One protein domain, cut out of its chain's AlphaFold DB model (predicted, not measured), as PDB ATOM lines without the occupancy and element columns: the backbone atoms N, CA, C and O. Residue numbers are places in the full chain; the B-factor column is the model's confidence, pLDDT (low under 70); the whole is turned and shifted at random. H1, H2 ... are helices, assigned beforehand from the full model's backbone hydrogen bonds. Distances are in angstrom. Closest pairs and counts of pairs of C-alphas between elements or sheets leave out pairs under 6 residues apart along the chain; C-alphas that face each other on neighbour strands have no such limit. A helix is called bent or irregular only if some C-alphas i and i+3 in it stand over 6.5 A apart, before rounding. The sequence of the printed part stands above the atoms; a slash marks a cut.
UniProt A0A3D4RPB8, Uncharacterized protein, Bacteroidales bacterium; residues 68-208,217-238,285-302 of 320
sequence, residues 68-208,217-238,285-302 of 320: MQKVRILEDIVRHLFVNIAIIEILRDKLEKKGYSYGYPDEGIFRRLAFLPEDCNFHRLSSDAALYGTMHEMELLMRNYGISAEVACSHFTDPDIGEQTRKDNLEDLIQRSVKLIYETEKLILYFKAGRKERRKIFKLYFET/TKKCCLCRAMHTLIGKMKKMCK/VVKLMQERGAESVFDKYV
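This is residues 68 to 208, 217 to 238 and 285 to 302 of the 320 residues of an uncharacterized protein of Bacteroidales bacterium (UniProt A0A3D4RPB8). The longest helix, H1, lies side by side with H5, and H4 packs on H5 as well, so that three long helices run alternately opposite ways with H5 between the other two. Short H2 and H3 pack on H4, H6 folds back at the end of H5, H7 crosses H5, and kinked H8 lies near H1. The printed part has 181 residues with eight named helices, H1 to H8 in chain order, and no named strand, an all-helix class. It is compact, with a radius of gyration of the C-alphas of 17.9 A and spans of 55 by 39 by 30 A.

H1, residues 68 to 98, runs 45.1 A from C-alpha 68 at (129.416, 135.159, 175.218). H5, residues 163 to 192, is 43.6 A long, and H4, residues 129 to 157, 42.5 A. H2 is residues 117 to 120, H3 122 to 125 and H6 195 to 205. H7, residues 217 to 238, is 31.4 A long. H8, residues 285 to 301, ends at (142.167, 128.956, 156.064) and is irregular: C-alphas 291 and 294 are 9.3 A apart.

H1 touches the hub, H5, at a shallow tilt of 18 degrees, opposite ways; their closest C-alphas, Val 78 and Ile 181, are 5.3 A apart. H4 and H5 form a helical hairpin at 22 degrees, closest at C-alphas Ala 152 and Asn 169, 5.6 A. H7 touches H5 about perpendicular, at 90 degrees, closest at C-alphas Tyr 182 and Leu 222, 5.8 A. Every O i to N i+4 pair is within hydrogen-bond range in H1, H5 and H7, against 24 of 25 in H4, 5 of 7 in H6 and 9 of 13 in H8; H2 and H3 are too short for one.

The farthest C-alphas, Pro 159 and Lys 196, are 56.5 A apart. Cuts leave gaps of 11.1 A between C-alphas 208 and 217 and 12.3 A between 238 and 285. The link from H1 to H2 is long. Residues 217 to 238 and 285 to 302 are among those with pLDDT under 70.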
ATOM      1  N   MET A  68     129.451 135.517 176.637       76.81
ATOM      2  CA  MET A  68     129.416 135.159 175.218       76.81
ATOM      3  C   MET A  68     130.809 135.162 174.586       76.81
ATOM      4  O   MET A  68     131.090 134.299 173.760       76.81
ATOM      5  N   GLN A  69     131.693 136.081 174.988       79.88
ATOM      6  CA  GLN A  69     133.091 136.058 174.554       79.88
ATOM      7  C   GLN A  69     133.817 134.817 175.087       79.88
ATOM      8  O   GLN A  69     134.483 134.151 174.303       79.88
ATOM      9  N   LYS A  70     133.604 134.429 176.358       83.44
ATOM     10  CA  LYS A  70     134.163 133.177 176.916       83.44
ATOM     11  C   LYS A  70     133.754 131.960 176.086       83.44
ATOM     12  O   LYS A  70     134.594 131.152 175.716       83.44
ATOM     13  N   VAL A  71     132.469 131.862 175.737       80.19
ATOM     14  CA  VAL A  71     131.960 130.793 174.863       80.19
ATOM     15  C   VAL A  71     132.643 130.818 173.497       80.19
ATOM     16  O   VAL A  71     133.053 129.766 173.029       80.19
ATOM     17  N   ARG A  72     132.780 131.986 172.859       76.56
ATOM     18  CA  ARG A  72     133.411 132.090 171.532       76.56
ATOM     19  C   ARG A  72     134.874 131.654 171.547       76.56
ATOM     20  O   ARG A  72     135.262 130.931 170.642       76.56
ATOM     21  N   ILE A  73     135.635 132.047 172.570       81.81
ATOM     22  CA  ILE A  73     137.028 131.613 172.761       81.81
ATOM     23  C   ILE A  73     137.084 130.084 172.858       81.81
ATOM     24  O   ILE A  73     137.800 129.439 172.101       81.81
ATOM     25  N   LEU A  74     136.255 129.488 173.718       83.19
ATOM     26  CA  LEU A  74     136.214 128.033 173.890       83.19
ATOM     27  C   LEU A  74     135.777 127.294 172.614       83.19
ATOM     28  O   LEU A  74     136.335 126.259 172.264       83.19
ATOM     29  N   GLU A  75     134.789 127.821 171.887       77.50
ATOM     30  CA  GLU A  75     134.360 127.248 170.606       77.50
ATOM     31  C   GLU A  75     135.460 127.298 169.541       77.50
ATOM     32  O   GLU A  75     135.471 126.454 168.642       77.50
ATOM     33  N   ASP A  76     136.362 128.270 169.632       77.00
ATOM     34  CA  ASP A  76     137.478 128.405 168.712       77.00
ATOM     35  C   ASP A  76     138.612 127.423 169.017       77.00
ATOM     36  O   ASP A  76     139.160 126.828 168.093       77.00
ATOM     37  N   ILE A  77     138.877 127.123 170.291       82.19
ATOM     38  CA  ILE A  77     139.789 126.031 170.688       82.19
ATOM     39  C   ILE A  77     139.308 124.699 170.119       82.19
ATOM     40  O   ILE A  77     140.076 123.955 169.514       82.19
ATOM     41  N   VAL A  78     138.011 124.408 170.267       77.12
ATOM     42  CA  VAL A  78     137.402 123.187 169.724       77.12
ATOM     43  C   VAL A  78     137.598 123.106 168.206       77.12
ATOM     44  O   VAL A  78     137.875 122.033 167.669       77.12
ATOM     45  N   ARG A  79     137.483 124.241 167.504       71.56
ATOM     46  CA  ARG A  79     137.736 124.326 166.062       71.56
ATOM     47  C   ARG A  79     139.200 124.028 165.729       71.56
ATOM     48  O   ARG A  79     139.439 123.239 164.819       71.56
ATOM     49  N   HIS A  80     140.148 124.623 166.452       78.69
ATOM     50  CA  HIS A  80     141.584 124.414 166.241       78.69
ATOM     51  C   HIS A  80     141.982 122.956 166.469       78.69
ATOM     52  O   HIS A  80     142.563 122.333 165.588       78.69
ATOM     53  N   LEU A  81     141.564 122.365 167.589       79.81
ATOM     54  CA  LEU A  81     141.830 120.956 167.892       79.81
ATOM     55  C   LEU A  81     141.253 120.015 166.836       79.81
ATOM     56  O   LEU A  81     141.873 119.015 166.484       79.81
ATOM     57  N   PHE A  82     140.080 120.339 166.294       72.06
ATOM     58  CA  PHE A  82     139.509 119.560 165.205       72.06
ATOM     59  C   PHE A  82     140.350 119.636 163.924       72.06
ATOM     60  O   PHE A  82     140.585 118.613 163.279       72.06
ATOM     61  N   VAL A  83     140.808 120.835 163.557       72.81
ATOM     62  CA  VAL A  83     141.709 121.022 162.413       72.81
ATOM     63  C   VAL A  83     143.005 120.241 162.633       72.81
ATOM     64  O   VAL A  83     143.413 119.505 161.737       72.81
ATOM     65  N   ASN A  84     143.575 120.297 163.840       82.44
ATOM     66  CA  ASN A  84     144.765 119.534 164.211       82.44
ATOM     67  C   ASN A  84     144.564 118.025 164.028       82.44
ATOM     68  O   ASN A  84     145.396 117.382 163.396       82.44
ATOM     69  N   ILE A  85     143.444 117.457 164.497       78.25
ATOM     70  CA  ILE A  85     143.123 116.032 164.286       78.25
ATOM     71  C   ILE A  85     143.089 115.694 162.791       78.25
ATOM     72  O   ILE A  85     143.671 114.697 162.371       78.25
ATOM     73  N   ALA A  86     142.437 116.526 161.976       72.25
ATOM     74  CA  ALA A  86     142.358 116.291 160.537       72.25
ATOM     75  C   ALA A  86     143.745 116.306 159.873       72.25
ATOM     76  O   ALA A  86     144.021 115.469 159.016       72.25
ATOM     77  N   ILE A  87     144.625 117.223 160.282       75.81
ATOM     78  CA  ILE A  87     146.011 117.288 159.802       75.81
ATOM     79  C   ILE A  87     146.777 116.022 160.188       75.81
ATOM     80  O   ILE A  87     147.425 115.427 159.329       75.81
ATOM     81  N   ILE A  88     146.676 115.591 161.449       80.50
ATOM     82  CA  ILE A  88     147.365 114.397 161.950       80.50
ATOM     83  C   ILE A  88     146.905 113.145 161.191       80.50
ATOM     84  O   ILE A  88     147.738 112.337 160.792       80.50
ATOM     85  N   GLU A  89     145.606 112.993 160.927       77.69
ATOM     86  CA  GLU A  89     145.079 111.854 160.161       77.69
ATOM     87  C   GLU A  89     145.523 111.872 158.692       77.69
ATOM     88  O   GLU A  89     145.888 110.835 158.142       77.69
ATOM     89  N   ILE A  90     145.562 113.044 158.048       73.50
ATOM     90  CA  ILE A  90     146.109 113.167 156.685       73.50
ATOM     91  C   ILE A  90     147.591 112.787 156.671       73.50
ATOM     92  O   ILE A  90     148.054 112.115 155.749       73.50
ATOM     93  N   LEU A  91     148.341 113.235 157.676       79.56
ATOM     94  CA  LEU A  91     149.749 112.909 157.809       79.56
ATOM     95  C   LEU A  91     149.943 111.402 158.004       79.56
ATOM     96  O   LEU A  91     150.756 110.800 157.306       79.56
ATOM     97  N   ARG A  92     149.150 110.790 158.887       83.31
ATOM     98  CA  ARG A  92     149.131 109.347 159.127       83.31
ATOM     99  C   ARG A  92     148.873 108.568 157.836       83.31
ATOM    100  O   ARG A  92     149.664 107.693 157.509       83.31
ATOM    101  N   ASP A  93     147.841 108.924 157.068       77.75
ATOM    102  CA  ASP A  93     147.520 108.278 155.782       77.75
ATOM    103  C   ASP A  93     148.666 108.410 154.764       77.75
ATOM    104  O   ASP A  93     148.999 107.459 154.053       77.75
ATOM    105  N   LYS A  94     149.325 109.574 154.706       77.88
ATOM    106  CA  LYS A  94     150.492 109.770 153.834       77.88
ATOM    107  C   LYS A  94     151.688 108.921 154.262       77.88
ATOM    108  O   LYS A  94     152.333 108.343 153.392       77.88
ATOM    109  N   LEU A  95     151.968 108.845 155.561       83.31
ATOM    110  CA  LEU A  95     153.052 108.037 156.124       83.31
ATOM    111  C   LEU A  95     152.793 106.538 155.942       83.31
ATOM    112  O   LEU A  95     153.704 105.805 155.579       83.31
ATOM    113  N   GLU A  96     151.548 106.083 156.107       81.94
ATOM    114  CA  GLU A  96     151.149 104.694 155.841       81.94
ATOM    115  C   GLU A  96     151.359 104.313 154.363       81.94
ATOM    116  O   GLU A  96     151.753 103.188 154.067       81.94
ATOM    117  N   LYS A  97     151.145 105.248 153.424       78.06
ATOM    118  CA  LYS A  97     151.307 105.006 151.976       78.06
ATOM    119  C   LYS A  97     152.740 105.136 151.470       78.06
ATOM    120  O   LYS A  97     153.118 104.422 150.547       78.06
ATOM    121  N   LYS A  98     153.501 106.101 151.990       76.38
ATOM    122  CA  LYS A  98     154.851 106.439 151.504       76.38
ATOM    123  C   LYS A  98     155.976 105.875 152.376       76.38
ATOM    124  O   LYS A  98     157.132 105.951 151.974       76.38
ATOM    125  N   GLY A  99     155.639 105.312 153.534       73.44
ATOM    126  CA  GLY A  99     156.592 104.929 154.567       73.44
ATOM    127  C   GLY A  99     156.982 106.107 155.463       73.44
ATOM    128  O   GLY A  99     156.836 107.279 155.105       73.44
ATOM    129  N   TYR A 100     157.493 105.788 156.650       74.12
ATOM    130  CA  TYR A 100     157.994 106.762 157.623       74.12
ATOM    131  C   TYR A 100     159.432 107.165 157.269       74.12
ATOM    132  O   TYR A 100     160.380 106.831 157.980       74.12
ATOM    133  N   SER A 101     159.602 107.845 156.133       66.12
ATOM    134  CA  SER A 101     160.906 108.336 155.681       66.12
ATOM    135  C   SER A 101     161.465 109.412 156.616       66.12
ATOM    136  O   SER A 101     160.720 110.251 157.123       66.12
ATOM    137  N   TYR A 102     162.785 109.411 156.797       55.94
ATOM    138  CA  TYR A 102     163.514 110.454 157.520       55.94
ATOM    139  C   TYR A 102     163.213 111.852 156.948       55.94
ATOM    140  O   TYR A 102     163.206 112.027 155.730       55.94
ATOM    141  N   GLY A 103     162.944 112.830 157.819       58.25
ATOM    142  CA  GLY A 103     162.690 114.224 157.429       58.25
ATOM    143  C   GLY A 103     161.275 114.531 156.923       58.25
ATOM    144  O   GLY A 103     161.033 115.647 156.477       58.25
ATOM    145  N   TYR A 104     160.338 113.575 156.991       66.44
ATOM    146  CA  TYR A 104     158.918 113.804 156.706       66.44
ATOM    147  C   TYR A 104     158.052 113.478 157.940       66.44
ATOM    148  O   TYR A 104     158.183 112.383 158.495       66.44
ATOM    149  N   PRO A 105     157.115 114.354 158.358       69.94
ATOM    150  CA  PRO A 105     156.773 115.650 157.760       69.94
ATOM    151  C   PRO A 105     157.856 116.720 157.935       69.94
ATOM    152  O   PRO A 105     158.690 116.606 158.830       69.94
ATOM    153  N   ASP A 106     157.769 117.774 157.120       72.50
ATOM    154  CA  ASP A 106     158.609 118.966 157.209       72.50
ATOM    155  C   ASP A 106     158.696 119.503 158.644       72.50
ATOM    156  O   ASP A 106     157.722 119.493 159.419       72.50
ATOM    157  N   GLU A 107     159.886 119.996 158.987       65.12
ATOM    158  CA  GLU A 107     160.186 120.502 160.318       65.12
ATOM    159  C   GLU A 107     159.178 121.590 160.723       65.12
ATOM    160  O   GLU A 107     158.899 122.549 160.002       65.12
ATOM    161  N   GLY A 108     158.585 121.420 161.904       71.94
ATOM    162  CA  GLY A 108     157.631 122.376 162.452       71.94
ATOM    163  C   GLY A 108     156.158 122.113 162.134       71.94
ATOM    164  O   GLY A 108     155.323 122.799 162.724       71.94
ATOM    165  N   ILE A 109     155.788 121.108 161.322       80.88
ATOM    166  CA  ILE A 109     154.368 120.720 161.159       80.88
ATOM    167  C   ILE A 109     153.717 120.423 162.516       80.88
ATOM    168  O   ILE A 109     152.627 120.920 162.795       80.88
ATOM    169  N   PHE A 110     154.404 119.689 163.393       85.50
ATOM    170  CA  PHE A 110     153.893 119.407 164.734       85.50
ATOM    171  C   PHE A 110     153.932 120.630 165.655       85.50
ATOM    172  O   PHE A 110     152.994 120.835 166.416       85.50
ATOM    173  N   ARG A 111     154.943 121.506 165.543       81.31
ATOM    174  CA  ARG A 111     154.997 122.754 166.331       81.31
ATOM    175  C   ARG A 111     153.802 123.664 166.051       81.31
ATOM    176  O   ARG A 111     153.308 124.306 166.967       81.31
ATOM    177  N   ARG A 112     153.287 123.669 164.817       80.88
ATOM    178  CA  ARG A 112     152.071 124.418 164.443       80.88
ATOM    179  C   ARG A 112     150.793 123.876 165.089       80.88
ATOM    180  O   ARG A 112     149.776 124.559 165.052       80.88
ATOM    181  N   LEU A 113     150.821 122.661 165.644       85.06
ATOM    182  CA  LEU A 113     149.695 122.105 166.393       85.06
ATOM    183  C   LEU A 113     149.663 122.632 167.831       85.06
ATOM    184  O   LEU A 113     148.590 122.649 168.431       85.06
ATOM    185  N   ALA A 114     150.807 123.036 168.386       83.19
ATOM    186  CA  ALA A 114     150.903 123.501 169.762       83.19
ATOM    187  C   ALA A 114     150.147 124.823 169.968       83.19
ATOM    188  O   ALA A 114     150.070 125.671 169.080       83.19
ATOM    189  N   PHE A 115     149.599 124.995 171.170       81.06
ATOM    190  CA  PHE A 115     149.013 126.263 171.593       81.06
ATOM    191  C   PHE A 115     150.108 127.262 171.947       81.06
ATOM    192  O   PHE A 115     151.133 126.874 172.514       81.06
ATOM    193  N   LEU A 116     149.869 128.547 171.678       76.75
ATOM    194  CA  LEU A 116     150.760 129.581 172.180       76.75
ATOM    195  C   LEU A 116     150.593 129.716 173.705       76.75
ATOM    196  O   LEU A 116     149.494 129.496 174.234       76.75
ATOM    197  N   PRO A 117     151.650 130.091 174.441       69.56
ATOM    198  CA  PRO A 117     151.552 130.360 175.875       69.56
ATOM    199  C   PRO A 117     150.467 131.392 176.206       69.56
ATOM    200  O   PRO A 117     149.759 131.267 177.206       69.56
ATOM    201  N   GLU A 118     150.289 132.388 175.337       67.94
ATOM    202  CA  GLU A 118     149.282 133.435 175.478       67.94
ATOM    203  C   GLU A 118     147.856 132.879 175.388       67.94
ATOM    204  O   GLU A 118     146.978 133.339 176.130       67.94
ATOM    205  N   ASP A 119     147.648 131.855 174.552       66.75
ATOM    206  CA  ASP A 119     146.368 131.161 174.379       66.75
ATOM    207  C   ASP A 119     145.998 130.328 175.613       66.75
ATOM    208  O   ASP A 119     144.822 130.045 175.829       66.75
ATOM    209  N   CYS A 120     146.977 129.968 176.448       64.50
ATOM    210  CA  CYS A 120     146.813 129.119 177.629       64.50
ATOM    211  C   CYS A 120     146.434 129.887 178.909       64.50
ATOM    212  O   CYS A 120     146.504 129.323 179.993       64.50
ATOM    213  N   ASN A 121     146.009 131.152 178.825       69.62
ATOM    214  CA  ASN A 121     145.640 131.970 179.992       69.62
ATOM    215  C   ASN A 121     144.136 131.890 180.339       69.62
ATOM    216  O   ASN A 121     143.421 132.901 180.367       69.62
ATOM    217  N   PHE A 122     143.637 130.682 180.620       72.56
ATOM    218  CA  PHE A 122     142.226 130.412 180.942       72.56
ATOM    219  C   PHE A 122     141.793 130.929 182.310       72.56
ATOM    220  O   PHE A 122     140.599 131.174 182.515       72.56
ATOM    221  N   HIS A 123     142.721 131.175 183.235       69.00
ATOM    222  CA  HIS A 123     142.412 131.738 184.550       69.00
ATOM    223  C   HIS A 123     141.631 133.063 184.458       69.00
ATOM    224  O   HIS A 123     140.733 133.302 185.269       69.00
ATOM    225  N   ARG A 124     141.876 133.877 183.418       69.38
ATOM    226  CA  ARG A 124     141.159 135.145 183.151       69.38
ATOM    227  C   ARG A 124     139.677 134.933 182.812       69.38
ATOM    228  O   ARG A 124     138.865 135.855 182.895       69.38
ATOM    229  N   LEU A 125     139.299 133.713 182.430       70.31
ATOM    230  CA  LEU A 125     137.918 133.312 182.164       70.31
ATOM    231  C   LEU A 125     137.201 132.828 183.431       70.31
ATOM    232  O   LEU A 125     135.968 132.719 183.416       70.31
ATOM    233  N   SER A 126     137.918 132.581 184.527       70.88
ATOM    234  CA  SER A 126     137.324 132.229 185.818       70.88
ATOM    235  C   SER A 126     136.859 133.480 186.575       70.88
ATOM    236  O   SER A 126     137.364 134.581 186.381       70.88
ATOM    237  N   SER A 127     135.821 133.337 187.395       67.44
ATOM    238  CA  SER A 127     135.349 134.397 188.303       67.44
ATOM    239  C   SER A 127     134.996 133.847 189.685       67.44
ATOM    240  O   SER A 127     134.320 134.518 190.456       67.44
ATOM    241  N   ASP A 128     135.356 132.592 189.938       71.56
ATOM    242  CA  ASP A 128     134.990 131.795 191.105       71.56
ATOM    243  C   ASP A 128     136.113 130.776 191.339       71.56
ATOM    244  O   ASP A 128     136.643 130.227 190.369       71.56
ATOM    245  N   ALA A 129     136.468 130.531 192.600       73.25
ATOM    246  CA  ALA A 129     137.549 129.639 193.011       73.25
ATOM    247  C   ALA A 129     137.326 128.196 192.530       73.25
ATOM    248  O   ALA A 129     138.263 127.531 192.095       73.25
ATOM    249  N   ALA A 130     136.077 127.725 192.526       69.81
ATOM    250  CA  ALA A 130     135.765 126.370 192.077       69.81
ATOM    251  C   ALA A 130     135.942 126.215 190.552       69.81
ATOM    252  O   ALA A 130     136.443 125.204 190.067       69.81
ATOM    253  N   LEU A 131     135.594 127.254 189.782       77.75
ATOM    254  CA  LEU A 131     135.818 127.289 188.335       77.75
ATOM    255  C   LEU A 131     137.295 127.524 187.991       77.75
ATOM    256  O   LEU A 131     137.746 127.081 186.939       77.75
ATOM    257  N   TYR A 132     138.039 128.214 188.858       82.38
ATOM    258  CA  TYR A 132     139.476 128.415 188.700       82.38
ATOM    259  C   TYR A 132     140.222 127.079 188.659       82.38
ATOM    260  O   TYR A 132     141.003 126.880 187.738       82.38
ATOM    261  N   GLY A 133     139.921 126.143 189.570       82.00
ATOM    262  CA  GLY A 133     140.536 124.807 189.564       82.00
ATOM    263  C   GLY A 133     140.334 124.076 188.233       82.00
ATOM    264  O   GLY A 133     141.292 123.627 187.613       82.00
ATOM    265  N   THR A 134     139.102 124.066 187.720       82.62
ATOM    266  CA  THR A 134     138.796 123.500 186.396       82.62
ATOM    267  C   THR A 134     139.531 124.213 185.257       82.62
ATOM    268  O   THR A 134     140.025 123.566 184.337       82.62
ATOM    269  N   MET A 135     139.583 125.549 185.279       84.38
ATOM    270  CA  MET A 135     140.303 126.307 184.252       84.38
ATOM    271  C   MET A 135     141.792 125.985 184.290       84.38
ATOM    272  O   MET A 135     142.373 125.754 183.240       84.38
ATOM    273  N   HIS A 136     142.381 125.896 185.479       85.75
ATOM    274  CA  HIS A 136     143.779 125.536 185.660       85.75
ATOM    275  C   HIS A 136     144.086 124.125 185.138       85.75
ATOM    276  O   HIS A 136     145.057 123.931 184.410       85.75
ATOM    277  N   GLU A 137     143.227 123.140 185.417       84.75
ATOM    278  CA  GLU A 137     143.356 121.800 184.828       84.75
ATOM    279  C   GLU A 137     143.314 121.837 183.294       84.75
ATOM    280  O   GLU A 137     144.077 121.128 182.635       84.75
ATOM    281  N   MET A 138     142.466 122.690 182.711       87.31
ATOM    282  CA  MET A 138     142.413 122.887 181.264       87.31
ATOM    283  C   MET A 138     143.723 123.484 180.716       87.31
ATOM    284  O   MET A 138     144.230 122.992 179.707       87.31
ATOM    285  N   GLU A 139     144.311 124.473 181.400       87.38
ATOM    286  CA  GLU A 139     145.631 125.033 181.049       87.38
ATOM    287  C   GLU A 139     146.710 123.939 181.055       87.38
ATOM    288  O   GLU A 139     147.501 123.832 180.114       87.38
ATOM    289  N   LEU A 140     146.709 123.070 182.072       88.06
ATOM    290  CA  LEU A 140     147.644 121.947 182.165       88.06
ATOM    291  C   LEU A 140     147.459 120.946 181.019       88.06
ATOM    292  O   LEU A 140     148.447 120.478 180.452       88.06
ATOM    293  N   LEU A 141     146.219 120.624 180.642       89.31
ATOM    294  CA  LEU A 141     145.952 119.739 179.505       89.31
ATOM    295  C   LEU A 141     146.453 120.342 178.185       89.31
ATOM    296  O   LEU A 141     147.019 119.614 177.369       89.31
ATOM    297  N   MET A 142     146.274 121.650 177.976       89.75
ATOM    298  CA  MET A 142     146.741 122.338 176.767       89.75
ATOM    299  C   MET A 142     148.264 122.390 176.702       89.75
ATOM    300  O   MET A 142     148.844 122.060 175.667       89.75
ATOM    301  N   ARG A 143     148.921 122.697 177.826       89.12
ATOM    302  CA  ARG A 143     150.381 122.630 177.942       89.12
ATOM    303  C   ARG A 143     150.902 121.226 177.640       89.12
ATOM    304  O   ARG A 143     151.828 121.069 176.853       89.12
ATOM    305  N   ASN A 144     150.279 120.202 178.219       90.12
ATOM    306  CA  ASN A 144     150.653 118.805 177.996       90.12
ATOM    307  C   ASN A 144     150.447 118.357 176.543       90.12
ATOM    308  O   ASN A 144     151.145 117.456 176.084       90.12
ATOM    309  N   TYR A 145     149.495 118.948 175.822       92.31
ATOM    310  CA  TYR A 145     149.338 118.732 174.386       92.31
ATOM    311  C   TYR A 145     150.451 119.412 173.578       92.31
ATOM    312  O   TYR A 145     151.010 118.782 172.685       92.31
ATOM    313  N   GLY A 146     150.823 120.649 173.931       90.44
ATOM    314  CA  GLY A 146     151.962 121.346 173.327       90.44
ATOM    315  C   GLY A 146     153.274 120.570 173.481       90.44
ATOM    316  O   GLY A 146     153.963 120.338 172.493       90.44
ATOM    317  N   ILE A 147     153.553 120.058 174.685       91.38
ATOM    318  CA  ILE A 147     154.728 119.206 174.948       91.38
ATOM    319  C   ILE A 147     154.699 117.948 174.069       91.38
ATOM    320  O   ILE A 147     155.699 117.626 173.433       91.38
ATOM    321  N   SER A 148     153.560 117.249 173.970       92.81
ATOM    322  CA  SER A 148     153.438 116.087 173.073       92.81
ATOM    323  C   SER A 148     153.714 116.447 171.609       92.81
ATOM    324  O   SER A 148     154.296 115.647 170.882       92.81
ATOM    325  N   ALA A 149     153.322 117.643 171.164       92.44
ATOM    326  CA  ALA A 149     153.573 118.097 169.800       92.44
ATOM    327  C   ALA A 149     155.066 118.375 169.549       92.44
ATOM    328  O   ALA A 149     155.590 118.025 168.491       92.44
ATOM    329  N   GLU A 150     155.779 118.934 170.527       91.25
ATOM    330  CA  GLU A 150     157.236 119.116 170.468       91.25
ATOM    331  C   GLU A 150     157.992 117.780 170.481       91.25
ATOM    332  O   GLU A 150     158.917 117.578 169.688       91.25
ATOM    333  N   VAL A 151     157.561 116.842 171.328       92.00
ATOM    334  CA  VAL A 151     158.106 115.479 171.375       92.00
ATOM    335  C   VAL A 151     157.890 114.775 170.037       92.00
ATOM    336  O   VAL A 151     158.837 114.226 169.479       92.00
ATOM    337  N   ALA A 152     156.684 114.857 169.463       91.50
ATOM    338  CA  ALA A 152     156.412 114.327 168.131       91.50
ATOM    339  C   ALA A 152     157.331 114.967 167.077       91.50
ATOM    340  O   ALA A 152     157.935 114.254 166.282       91.50
ATOM    341  N   CYS A 153     157.511 116.290 167.103       90.19
ATOM    342  CA  CYS A 153     158.433 116.978 166.197       90.19
ATOM    343  C   CYS A 153     159.860 116.411 166.273       90.19
ATOM    344  O   CYS A 153     160.480 116.162 165.241       90.19
ATOM    345  N   SER A 154     160.357 116.177 167.486       90.06
ATOM    346  CA  SER A 154     161.698 115.632 167.722       90.06
ATOM    347  C   SER A 154     161.797 114.183 167.224       90.06
ATOM    348  O   SER A 154     162.679 113.839 166.451       90.06
ATOM    349  N   HIS A 155     160.814 113.344 167.551       90.69
ATOM    350  CA  HIS A 155     160.786 111.934 167.149       90.69
ATOM    351  C   HIS A 155     160.659 111.697 165.633       90.69
ATOM    352  O   HIS A 155     161.073 110.655 165.124       90.69
ATOM    353  N   PHE A 156     160.052 112.629 164.895       88.25
ATOM    354  CA  PHE A 156     159.946 112.545 163.435       88.25
ATOM    355  C   PHE A 156     161.180 113.096 162.700       88.25
ATOM    356  O   PHE A 156     161.368 112.787 161.524       88.25
ATOM    357  N   THR A 157     162.020 113.877 163.385       85.81
ATOM    358  CA  THR A 157     163.281 114.422 162.847       85.81
ATOM    359  C   THR A 157     164.510 113.608 163.259       85.81
ATOM    360  O   THR A 157     165.575 113.775 162.669       85.81
ATOM    361  N   ASP A 158     164.359 112.695 164.216       85.75
ATOM    362  CA  ASP A 158     165.401 111.790 164.697       85.75
ATOM    363  C   ASP A 158     165.411 110.468 163.891       85.75
ATOM    364  O   ASP A 158     164.372 109.793 163.815       85.75
ATOM    365  N   PRO A 159     166.544 110.085 163.261       85.12
ATOM    366  CA  PRO A 159     166.635 108.853 162.479       85.12
ATOM    367  C   PRO A 159     166.615 107.582 163.341       85.12
ATOM    368  O   PRO A 159     166.204 106.538 162.831       85.12
ATOM    369  N   ASP A 160     166.996 107.667 164.616       89.31
ATOM    370  CA  ASP A 160     167.115 106.524 165.529       89.31
ATOM    371  C   ASP A 160     165.757 106.108 166.117       89.31
ATOM    372  O   ASP A 160     165.598 105.017 166.674       89.31
ATOM    373  N   ILE A 161     164.736 106.955 165.962       90.06
ATOM    374  CA  ILE A 161     163.384 106.671 166.432       90.06
ATOM    375  C   ILE A 161     162.634 105.772 165.447       90.06
ATOM    376  O   ILE A 161     162.379 106.122 164.291       90.06
ATOM    377  N   GLY A 162     162.201 104.617 165.955       89.06
ATOM    378  CA  GLY A 162     161.454 103.624 165.194       89.06
ATOM    379  C   GLY A 162     160.057 104.078 164.754       89.06
ATOM    380  O   GLY A 162     159.400 104.922 165.371       89.06
ATOM    381  N   GLU A 163     159.556 103.439 163.695       89.69
ATOM    382  CA  GLU A 163     158.232 103.701 163.119       89.69
ATOM    383  C   GLU A 163     157.092 103.570 164.140       89.69
ATOM    384  O   GLU A 163     156.161 104.377 164.131       89.69
ATOM    385  N   GLN A 164     157.157 102.578 165.034       90.19
ATOM    386  CA  GLN A 164     156.103 102.362 166.025       90.19
ATOM    387  C   GLN A 164     155.965 103.560 166.970       90.19
ATOM    388  O   GLN A 164     154.863 104.063 167.159       90.19
ATOM    389  N   THR A 165     157.076 104.097 167.472       91.94
ATOM    390  CA  THR A 165     157.068 105.297 168.319       91.94
ATOM    391  C   THR A 165     156.478 106.497 167.580       91.94
ATOM    392  O   THR A 165     155.702 107.262 168.147       91.94
ATOM    393  N   ARG A 166     156.781 106.653 166.285       90.06
ATOM    394  CA  ARG A 166     156.188 107.707 165.447       90.06
ATOM    395  C   ARG A 166     154.673 107.537 165.299       90.06
ATOM    396  O   ARG A 166     153.951 108.525 165.423       90.06
ATOM    397  N   LYS A 167     154.177 106.309 165.100       89.88
ATOM    398  CA  LYS A 167     152.734 105.994 165.097       89.88
ATOM    399  C   LYS A 167     152.074 106.337 166.430       89.88
ATOM    400  O   LYS A 167     151.025 106.987 166.435       89.88
ATOM    401  N   ASP A 168     152.711 105.951 167.530       88.19
ATOM    402  CA  ASP A 168     152.211 106.191 168.883       88.19
ATOM    403  C   ASP A 168     152.131 107.695 169.184       88.19
ATOM    404  O   ASP A 168     151.131 108.151 169.734       88.19
ATOM    405  N   ASN A 169     153.102 108.497 168.726       92.12
ATOM    406  CA  ASN A 169     153.046 109.960 168.847       92.12
ATOM    407  C   ASN A 169     151.830 110.557 168.118       92.12
ATOM    408  O   ASN A 169     151.166 111.448 168.649       92.12
ATOM    409  N   LEU A 170     151.522 110.087 166.899       88.44
ATOM    410  CA  LEU A 170     150.341 110.559 166.163       88.44
ATOM    411  C   LEU A 170     149.054 110.212 166.921       88.44
ATOM    412  O   LEU A 170     148.144 111.033 166.990       88.44
ATOM    413  N   GLU A 171     148.972 109.010 167.492       85.75
ATOM    414  CA  GLU A 171     147.807 108.586 168.271       85.75
ATOM    415  C   GLU A 171     147.665 109.370 169.584       85.75
ATOM    416  O   GLU A 171     146.569 109.849 169.879       85.75
ATOM    417  N   ASP A 172     148.754 109.589 170.329       87.62
ATOM    418  CA  ASP A 172     148.760 110.403 171.555       87.62
ATOM    419  C   ASP A 172     148.246 111.825 171.283       87.62
ATOM    420  O   ASP A 172     147.383 112.335 172.007       87.62
ATOM    421  N   LEU A 173     148.688 112.449 170.185       87.88
ATOM    422  CA  LEU A 173     148.212 113.773 169.783       87.88
ATOM    423  C   LEU A 173     146.707 113.793 169.492       87.88
ATOM    424  O   LEU A 173     146.013 114.727 169.915       87.88
ATOM    425  N   ILE A 174     146.168 112.783 168.809       82.19
ATOM    426  CA  ILE A 174     144.723 112.725 168.549       82.19
ATOM    427  C   ILE A 174     143.960 112.505 169.857       82.19
ATOM    428  O   ILE A 174     143.010 113.239 170.137       82.19
ATOM    429  N   GLN A 175     144.391 111.562 170.696       79.31
ATOM    430  CA  GLN A 175     143.729 111.263 171.969       79.31
ATOM    431  C   GLN A 175     143.684 112.484 172.891       79.31
ATOM    432  O   GLN A 175     142.635 112.802 173.465       79.31
ATOM    433  N   ARG A 176     144.788 113.229 172.986       85.75
ATOM    434  CA  ARG A 176     144.844 114.485 173.748       85.75
ATOM    435  C   ARG A 176     143.946 115.557 173.153       85.75
ATOM    436  O   ARG A 176     143.243 116.225 173.909       85.75
ATOM    437  N   SER A 177     143.902 115.678 171.827       83.00
ATOM    438  CA  SER A 177     143.002 116.616 171.147       83.00
ATOM    439  C   SER A 177     141.535 116.308 171.454       83.00
ATOM    440  O   SER A 177     140.768 117.203 171.805       83.00
ATOM    441  N   VAL A 178     141.141 115.031 171.398       77.69
ATOM    442  CA  VAL A 178     139.779 114.581 171.728       77.69
ATOM    443  C   VAL A 178     139.445 114.858 173.195       77.69
ATOM    444  O   VAL A 178     138.366 115.377 173.494       77.69
ATOM    445  N   LYS A 179     140.376 114.572 174.115       80.38
ATOM    446  CA  LYS A 179     140.213 114.876 175.543       80.38
ATOM    447  C   LYS A 179     140.031 116.376 175.781       80.38
ATOM    448  O   LYS A 179     139.120 116.769 176.504       80.38
ATOM    449  N   LEU A 180     140.845 117.213 175.144       84.38
ATOM    450  CA  LEU A 180     140.739 118.666 175.242       84.38
ATOM    451  C   LEU A 180     139.406 119.189 174.694       84.38
ATOM    452  O   LEU A 180     138.767 120.010 175.348       84.38
ATOM    453  N   ILE A 181     138.938 118.687 173.546       79.44
ATOM    454  CA  ILE A 181     137.612 119.034 173.002       79.44
ATOM    455  C   ILE A 181     136.516 118.700 174.018       79.44
ATOM    456  O   ILE A 181     135.628 119.515 174.267       79.44
ATOM    457  N   TYR A 182     136.588 117.513 174.619       77.50
ATOM    458  CA  TYR A 182     135.615 117.058 175.603       77.50
ATOM    459  C   TYR A 182     135.554 117.971 176.836       77.50
ATOM    460  O   TYR A 182     134.468 118.404 177.226       77.50
ATOM    461  N   GLU A 183     136.705 118.305 177.423       80.44
ATOM    462  CA  GLU A 183     136.778 119.203 178.583       80.44
ATOM    463  C   GLU A 183     136.336 120.635 178.227       80.44
ATOM    464  O   GLU A 183     135.567 121.260 178.964       80.44
ATOM    465  N   THR A 184     136.700 121.117 177.036       82.94
ATOM    466  CA  THR A 184     136.280 122.436 176.534       82.94
ATOM    467  C   THR A 184     134.761 122.529 176.364       82.94
ATOM    468  O   THR A 184     134.143 123.530 176.732       82.94
ATOM    469  N   GLU A 185     134.115 121.483 175.847       78.69
ATOM    470  CA  GLU A 185     132.661 121.460 175.653       78.69
ATOM    471  C   GLU A 185     131.888 121.474 176.982       78.69
ATOM    472  O   GLU A 185     130.844 122.127 177.073       78.69
ATOM    473  N   LYS A 186     132.414 120.866 178.057       80.69
ATOM    474  CA  LYS A 186     131.816 121.014 179.401       80.69
ATOM    475  C   LYS A 186     131.791 122.477 179.841       80.69
ATOM    476  O   LYS A 186     130.773 122.952 180.355       80.69
ATOM    477  N   LEU A 187     132.886 123.204 179.611       84.44
ATOM    478  CA  LEU A 187     132.985 124.631 179.922       84.44
ATOM    479  C   LEU A 187     132.029 125.462 179.055       84.44
ATOM    480  O   LEU A 187     131.351 126.355 179.567       84.44
ATOM    481  N   ILE A 188     131.896 125.138 177.765       82.88
ATOM    482  CA  ILE A 188     130.921 125.780 176.868       82.88
ATOM    483  C   ILE A 188     129.496 125.585 177.393       82.88
ATOM    484  O   ILE A 188     128.733 126.552 177.458       82.88
ATOM    485  N   LEU A 189     129.129 124.362 177.788       79.44
ATOM    486  CA  LEU A 189     127.815 124.064 178.363       79.44
ATOM    487  C   LEU A 189     127.581 124.857 179.650       79.44
ATOM    488  O   LEU A 189     126.531 125.485 179.802       79.44
ATOM    489  N   TYR A 190     128.574 124.895 180.539       84.69
ATOM    490  CA  TYR A 190     128.517 125.685 181.764       84.69
ATOM    491  C   TYR A 190     128.295 127.179 181.476       84.69
ATOM    492  O   TYR A 190     127.429 127.810 182.085       84.69
ATOM    493  N   PHE A 191     129.018 127.763 180.518       84.31
ATOM    494  CA  PHE A 191     128.853 129.177 180.185       84.31
ATOM    495  C   PHE A 191     127.592 129.478 179.367       84.31
ATOM    496  O   PHE A 191     127.074 130.587 179.465       84.31
ATOM    497  N   LYS A 192     127.042 128.538 178.597       82.00
ATOM    498  CA  LYS A 192     125.752 128.743 177.911       82.00
ATOM    499  C   LYS A 192     124.556 128.636 178.858       82.00
ATOM    500  O   LYS A 192     123.528 129.255 178.602       82.00
ATOM    501  N   ALA A 193     124.693 127.892 179.952       80.44
ATOM    502  CA  ALA A 193     123.601 127.617 180.871       80.44
ATOM    503  C   ALA A 193     123.134 128.833 181.692       80.44
ATOM    504  O   ALA A 193     123.899 129.747 182.046       80.44
ATOM    505  N   GLY A 194     121.848 128.820 182.052       78.69
ATOM    506  CA  GLY A 194     121.250 129.790 182.965       78.69
ATOM    507  C   GLY A 194     121.785 129.654 184.398       78.69
ATOM    508  O   GLY A 194     122.357 128.633 184.779       78.69
ATOM    509  N   ARG A 195     121.578 130.672 185.256       78.00
ATOM    510  CA  ARG A 195     122.082 130.659 186.655       78.00
ATOM    511  C   ARG A 195     121.701 129.384 187.421       78.00
ATOM    512  O   ARG A 195     122.557 128.826 188.098       78.00
ATOM    513  N   LYS A 196     120.443 128.938 187.305       78.25
ATOM    514  CA  LYS A 196     119.915 127.754 188.008       78.25
ATOM    515  C   LYS A 196     120.497 126.440 187.467       78.25
ATOM    516  O   LYS A 196     120.746 125.517 188.235       78.25
ATOM    517  N   GLU A 197     120.750 126.368 186.164       81.19
ATOM    518  CA  GLU A 197     121.291 125.183 185.485       81.19
ATOM    519  C   GLU A 197     122.789 125.010 185.730       81.19
ATOM    520  O   GLU A 197     123.264 123.884 185.843       81.19
ATOM    521  N   ARG A 198     123.529 126.113 185.894       80.38
ATOM    522  CA  ARG A 198     124.976 126.069 186.135       80.38
ATOM    523  C   ARG A 198     125.365 125.279 187.368       80.38
ATOM    524  O   ARG A 198     126.330 124.542 187.288       80.38
ATOM    525  N   ARG A 199     124.607 125.363 188.466       79.44
ATOM    526  CA  ARG A 199     124.871 124.536 189.659       79.44
ATOM    527  C   ARG A 199     124.715 123.044 189.362       79.44
ATOM    528  O   ARG A 199     125.534 122.249 189.799       79.44
ATOM    529  N   LYS A 200     123.702 122.668 188.571       78.25
ATOM    530  CA  LYS A 200     123.485 121.272 188.160       78.25
ATOM    531  C   LYS A 200     124.622 120.774 187.267       78.25
ATOM    532  O   LYS A 200     125.131 119.688 187.498       78.25
ATOM    533  N   ILE A 201     125.031 121.576 186.282       75.50
ATOM    534  CA  ILE A 201     126.164 121.266 185.394       75.50
ATOM    535  C   ILE A 201     127.469 121.204 186.192       75.50
ATOM    536  O   ILE A 201     128.256 120.290 185.978       75.50
ATOM    537  N   PHE A 202     127.673 122.138 187.125       77.69
ATOM    538  CA  PHE A 202     128.854 122.183 187.979       77.69
ATOM    539  C   PHE A 202     129.002 120.882 188.774       77.69
ATOM    540  O   PHE A 202     129.992 120.169 188.637       77.69
ATOM    541  N   LYS A 203     127.936 120.495 189.477       77.88
ATOM    542  CA  LYS A 203     127.884 119.242 190.229       77.88
ATOM    543  C   LYS A 203     128.081 118.000 189.352       77.88
ATOM    544  O   LYS A 203     128.786 117.069 189.727       77.88
ATOM    545  N   LEU A 204     127.472 117.991 188.164       73.31
ATOM    546  CA  LEU A 204     127.505 116.848 187.250       73.31
ATOM    547  C   LEU A 204     128.885 116.603 186.629       73.31
ATOM    548  O   LEU A 204     129.235 115.451 186.397       73.31
ATOM    549  N   TYR A 205     129.632 117.663 186.317       69.62
ATOM    550  CA  TYR A 205     130.859 117.550 185.523       69.62
ATOM    551  C   TYR A 205     132.142 117.927 186.258       69.62
ATOM    552  O   TYR A 205     133.207 117.554 185.770       69.62
ATOM    553  N   PHE A 206     132.049 118.655 187.375       72.06
ATOM    554  CA  PHE A 206     133.207 119.268 188.031       72.06
ATOM    555  C   PHE A 206     133.318 118.945 189.533       72.06
ATOM    556  O   PHE A 206     134.432 118.886 190.031       72.06
ATOM    557  N   GLU A 207     132.220 118.670 190.257       68.75
ATOM    558  CA  GLU A 207     132.292 118.259 191.682       68.75
ATOM    559  C   GLU A 207     132.368 116.741 191.898       68.75
ATOM    560  O   GLU A 207     132.694 116.295 192.995       68.75
ATOM    561  N   THR A 208     132.057 115.916 190.894       53.81
ATOM    562  CA  THR A 208     132.115 114.452 191.037       53.81
ATOM    563  C   THR A 208     133.554 113.945 190.927       53.81
ATOM    564  O   THR A 208     133.958 113.341 189.933       53.81
ATOM    565  N   THR A 217     127.728 109.158 181.855       36.75
ATOM    566  CA  THR A 217     127.635 110.613 181.626       36.75
ATOM    567  C   THR A 217     128.791 111.157 180.784       36.75
ATOM    568  O   THR A 217     128.570 112.051 179.961       36.75
ATOM    569  N   LYS A 218     130.001 110.575 180.891       37.75
ATOM    570  CA  LYS A 218     131.116 110.880 179.974       37.75
ATOM    571  C   LYS A 218     130.791 110.488 178.525       37.75
ATOM    572  O   LYS A 218     131.000 111.304 177.626       37.75
ATOM    573  N   LYS A 219     130.167 109.318 178.315       33.84
ATOM    574  CA  LYS A 219     129.690 108.832 177.001       33.84
ATOM    575  C   LYS A 219     128.725 109.813 176.314       33.84
ATOM    576  O   LYS A 219     128.926 110.163 175.156       33.84
ATOM    577  N   CYS A 220     127.717 110.325 177.027       38.59
ATOM    578  CA  CYS A 220     126.710 111.222 176.437       38.59
ATOM    579  C   CYS A 220     127.294 112.579 175.993       38.59
ATOM    580  O   CYS A 220     126.900 113.123 174.959       38.59
ATOM    581  N   CYS A 221     128.261 113.121 176.740       37.50
ATOM    582  CA  CYS A 221     128.855 114.421 176.427       37.50
ATOM    583  C   CYS A 221     129.913 114.376 175.330       37.50
ATOM    584  O   CYS A 221     129.962 115.312 174.539       37.50
ATOM    585  N   LEU A 222     130.699 113.300 175.224       40.69
ATOM    586  CA  LEU A 222     131.623 113.123 174.103       40.69
ATOM    587  C   LEU A 222     130.848 112.953 172.790       40.69
ATOM    588  O   LEU A 222     131.135 113.645 171.815       40.69
ATOM    589  N   CYS A 223     129.780 112.147 172.795       42.44
ATOM    590  CA  CYS A 223     128.872 112.046 171.651       42.44
ATOM    591  C   CYS A 223     128.233 113.400 171.318       42.44
ATOM    592  O   CYS A 223     128.191 113.789 170.156       42.44
ATOM    593  N   ARG A 224     127.770 114.166 172.316       43.66
ATOM    594  CA  ARG A 224     127.173 115.493 172.089       43.66
ATOM    595  C   ARG A 224     128.195 116.520 171.580       43.66
ATOM    596  O   ARG A 224     127.840 117.309 170.706       43.66
ATOM    597  N   ALA A 225     129.437 116.482 172.062       43.09
ATOM    598  CA  ALA A 225     130.554 117.281 171.559       43.09
ATOM    599  C   ALA A 225     130.830 116.944 170.091       43.09
ATOM    600  O   ALA A 225     130.755 117.832 169.247       43.09
ATOM    601  N   MET A 226     131.006 115.660 169.754       45.53
ATOM    602  CA  MET A 226     131.214 115.210 168.373       45.53
ATOM    603  C   MET A 226     130.013 115.529 167.466       45.53
ATOM    604  O   MET A 226     130.199 116.026 166.360       45.53
ATOM    605  N   HIS A 227     128.770 115.354 167.925       46.50
ATOM    606  CA  HIS A 227     127.572 115.745 167.171       46.50
ATOM    607  C   HIS A 227     127.473 117.262 166.957       46.50
ATOM    608  O   HIS A 227     127.079 117.705 165.875       46.50
ATOM    609  N   THR A 228     127.842 118.069 167.956       45.91
ATOM    610  CA  THR A 228     127.890 119.538 167.855       45.91
ATOM    611  C   THR A 228     128.979 119.973 166.881       45.91
ATOM    612  O   THR A 228     128.739 120.846 166.045       45.91
ATOM    613  N   LEU A 229     130.133 119.309 166.927       46.31
ATOM    614  CA  LEU A 229     131.252 119.477 166.008       46.31
ATOM    615  C   LEU A 229     130.822 119.197 164.562       46.31
ATOM    616  O   LEU A 229     130.906 120.074 163.703       46.31
ATOM    617  N   ILE A 230     130.239 118.019 164.317       47.56
ATOM    618  CA  ILE A 230     129.708 117.595 163.016       47.56
ATOM    619  C   ILE A 230     128.611 118.563 162.544       47.56
ATOM    620  O   ILE A 230     128.543 118.924 161.367       47.56
ATOM    621  N   GLY A 231     127.753 119.037 163.451       46.38
ATOM    622  CA  GLY A 231     126.726 120.038 163.160       46.38
ATOM    623  C   GLY A 231     127.301 121.399 162.750       46.38
ATOM    624  O   GLY A 231     126.810 122.015 161.799       46.38
ATOM    625  N   LYS A 232     128.362 121.864 163.422       45.16
ATOM    626  CA  LYS A 232     129.091 123.094 163.076       45.16
ATOM    627  C   LYS A 232     129.814 122.953 161.736       45.16
ATOM    628  O   LYS A 232     129.692 123.851 160.904       45.16
ATOM    629  N   MET A 233     130.445 121.809 161.468       42.75
ATOM    630  CA  MET A 233     131.034 121.494 160.159       42.75
ATOM    631  C   MET A 233     129.996 121.573 159.034       42.75
ATOM    632  O   MET A 233     130.220 122.247 158.032       42.75
ATOM    633  N   LYS A 234     128.808 120.980 159.227       40.81
ATOM    634  CA  LYS A 234     127.699 121.065 158.259       40.81
ATOM    635  C   LYS A 234     127.283 122.512 157.968       40.81
ATOM    636  O   LYS A 234     126.966 122.830 156.825       40.81
ATOM    637  N   LYS A 235     127.273 123.398 158.972       42.06
ATOM    638  CA  LYS A 235     126.936 124.824 158.787       42.06
ATOM    639  C   LYS A 235     128.034 125.597 158.054       42.06
ATOM    640  O   LYS A 235     127.708 126.400 157.184       42.06
ATOM    641  N   MET A 236     129.304 125.333 158.365       35.97
ATOM    642  CA  MET A 236     130.439 125.965 157.684       35.97
ATOM    643  C   MET A 236     130.507 125.564 156.204       35.97
ATOM    644  O   MET A 236     130.706 126.430 155.356       35.97
ATOM    645  N   CYS A 237     130.215 124.302 155.871       32.84
ATOM    646  CA  CYS A 237     130.120 123.853 154.477       32.84
ATOM    647  C   CYS A 237     128.890 124.434 153.744       32.84
ATOM    648  O   CYS A 237     128.998 124.850 152.593       32.84
ATOM    649  N   LYS A 238     127.727 124.558 154.407       33.88
ATOM    650  CA  LYS A 238     126.507 125.153 153.814       33.88
ATOM    651  C   LYS A 238     126.613 126.653 153.508       33.88
ATOM    652  O   LYS A 238     125.834 127.156 152.704       33.88
ATOM    653  N   VAL A 285     135.785 119.032 150.085       33.06
ATOM    654  CA  VAL A 285     136.947 119.407 150.920       33.06
ATOM    655  C   VAL A 285     138.155 118.514 150.613       33.06
ATOM    656  O   VAL A 285     139.298 118.961 150.661       33.06
ATOM    657  N   VAL A 286     137.878 117.267 150.229       35.03
ATOM    658  CA  VAL A 286     138.867 116.242 149.886       35.03
ATOM    659  C   VAL A 286     139.591 116.613 148.595       35.03
ATOM    660  O   VAL A 286     140.816 116.592 148.573       35.03
ATOM    661  N   LYS A 287     138.858 117.057 147.569       36.62
ATOM    662  CA  LYS A 287     139.437 117.502 146.295       36.62
ATOM    663  C   LYS A 287     140.418 118.669 146.492       36.62
ATOM    664  O   LYS A 287     141.550 118.609 146.034       36.62
ATOM    665  N   LEU A 288     140.045 119.666 147.299       35.19
ATOM    666  CA  LEU A 288     140.906 120.814 147.623       35.19
ATOM    667  C   LEU A 288     142.162 120.447 148.437       35.19
ATOM    668  O   LEU A 288     143.219 121.032 148.208       35.19
ATOM    669  N   MET A 289     142.054 119.506 149.379       35.75
ATOM    670  CA  MET A 289     143.176 119.045 150.213       35.75
ATOM    671  C   MET A 289     144.123 118.092 149.465       35.75
ATOM    672  O   MET A 289     145.328 118.102 149.717       35.75
ATOM    673  N   GLN A 290     143.591 117.293 148.536       37.28
ATOM    674  CA  GLN A 290     144.363 116.385 147.686       37.28
ATOM    675  C   GLN A 290     145.079 117.123 146.546       37.28
ATOM    676  O   GLN A 290     146.230 116.807 146.267       37.28
ATOM    677  N   GLU A 291     144.445 118.126 145.930       37.00
ATOM    678  CA  GLU A 291     145.007 118.863 144.784       37.00
ATOM    679  C   GLU A 291     146.109 119.859 145.164       37.00
ATOM    680  O   GLU A 291     146.940 120.188 144.322       37.00
ATOM    681  N   ARG A 292     146.117 120.380 146.398       36.19
ATOM    682  CA  ARG A 292     146.998 121.503 146.773       36.19
ATOM    683  C   ARG A 292     147.959 121.226 147.936       36.19
ATOM    684  O   ARG A 292     148.777 122.080 148.260       36.19
ATOM    685  N   GLY A 293     147.874 120.057 148.573       34.66
ATOM    686  CA  GLY A 293     148.660 119.725 149.767       34.66
ATOM    687  C   GLY A 293     148.129 120.385 151.051       34.66
ATOM    688  O   GLY A 293     147.503 121.444 151.012       34.66
ATOM    689  N   ALA A 294     148.367 119.744 152.204       35.53
ATOM    690  CA  ALA A 294     147.860 120.173 153.517       35.53
ATOM    691  C   ALA A 294     148.353 121.577 153.931       35.53
ATOM    692  O   ALA A 294     147.633 122.310 154.603       35.53
ATOM    693  N   GLU A 295     149.538 121.972 153.466       33.50
ATOM    694  CA  GLU A 295     150.159 123.280 153.715       33.50
ATOM    695  C   GLU A 295     149.397 124.432 153.056       33.50
ATOM    696  O   GLU A 295     149.098 125.428 153.706       33.50
ATOM    697  N   SER A 296     148.945 124.261 151.810       35.53
ATOM    698  CA  SER A 296     148.143 125.286 151.123       35.53
ATOM    699  C   SER A 296     146.776 125.528 151.780       35.53
ATOM    700  O   SER A 296     146.149 126.571 151.588       35.53
ATOM    701  N   VAL A 297     146.275 124.541 152.527       35.50
ATOM    702  CA  VAL A 297     145.006 124.622 153.254       35.50
ATOM    703  C   VAL A 297     145.217 125.335 154.585       35.50
ATOM    704  O   VAL A 297     144.360 126.131 154.965       35.50
ATOM    705  N   PHE A 298     146.372 125.138 155.226       34.06
ATOM    706  CA  PHE A 298     146.842 125.988 156.321       34.06
ATOM    707  C   PHE A 298     146.879 127.458 155.892       34.06
ATOM    708  O   PHE A 298     146.163 128.265 156.475       34.06
ATOM    709  N   ASP A 299     147.584 127.790 154.808       34.28
ATOM    710  CA  ASP A 299     147.743 129.183 154.360       34.28
ATOM    711  C   ASP A 299     146.423 129.837 153.921       34.28
ATOM    712  O   ASP A 299     146.212 131.041 154.078       34.28
ATOM    713  N   LYS A 300     145.488 129.047 153.375       34.50
ATOM    714  CA  LYS A 300     144.214 129.559 152.846       34.50
ATOM    715  C   LYS A 300     143.107 129.683 153.895       34.50
ATOM    716  O   LYS A 300     142.172 130.457 153.685       34.50
ATOM    717  N   TYR A 301     143.171 128.923 154.989       32.41
ATOM    718  CA  TYR A 301     142.167 128.956 156.064       32.41
ATOM    719  C   TYR A 301     142.688 129.554 157.375       32.41
ATOM    720  O   TYR A 301     141.879 129.885 158.240       32.41
ATOM    721  N   VAL A 302     144.001 129.751 157.488       32.59
ATOM    722  CA  VAL A 302     144.680 130.400 158.609       32.59
ATOM    723  C   VAL A 302     145.648 131.435 158.028       32.59
ATOM    724  O   VAL A 302     146.833 131.184 157.847       32.59
TER     725      VAL A 302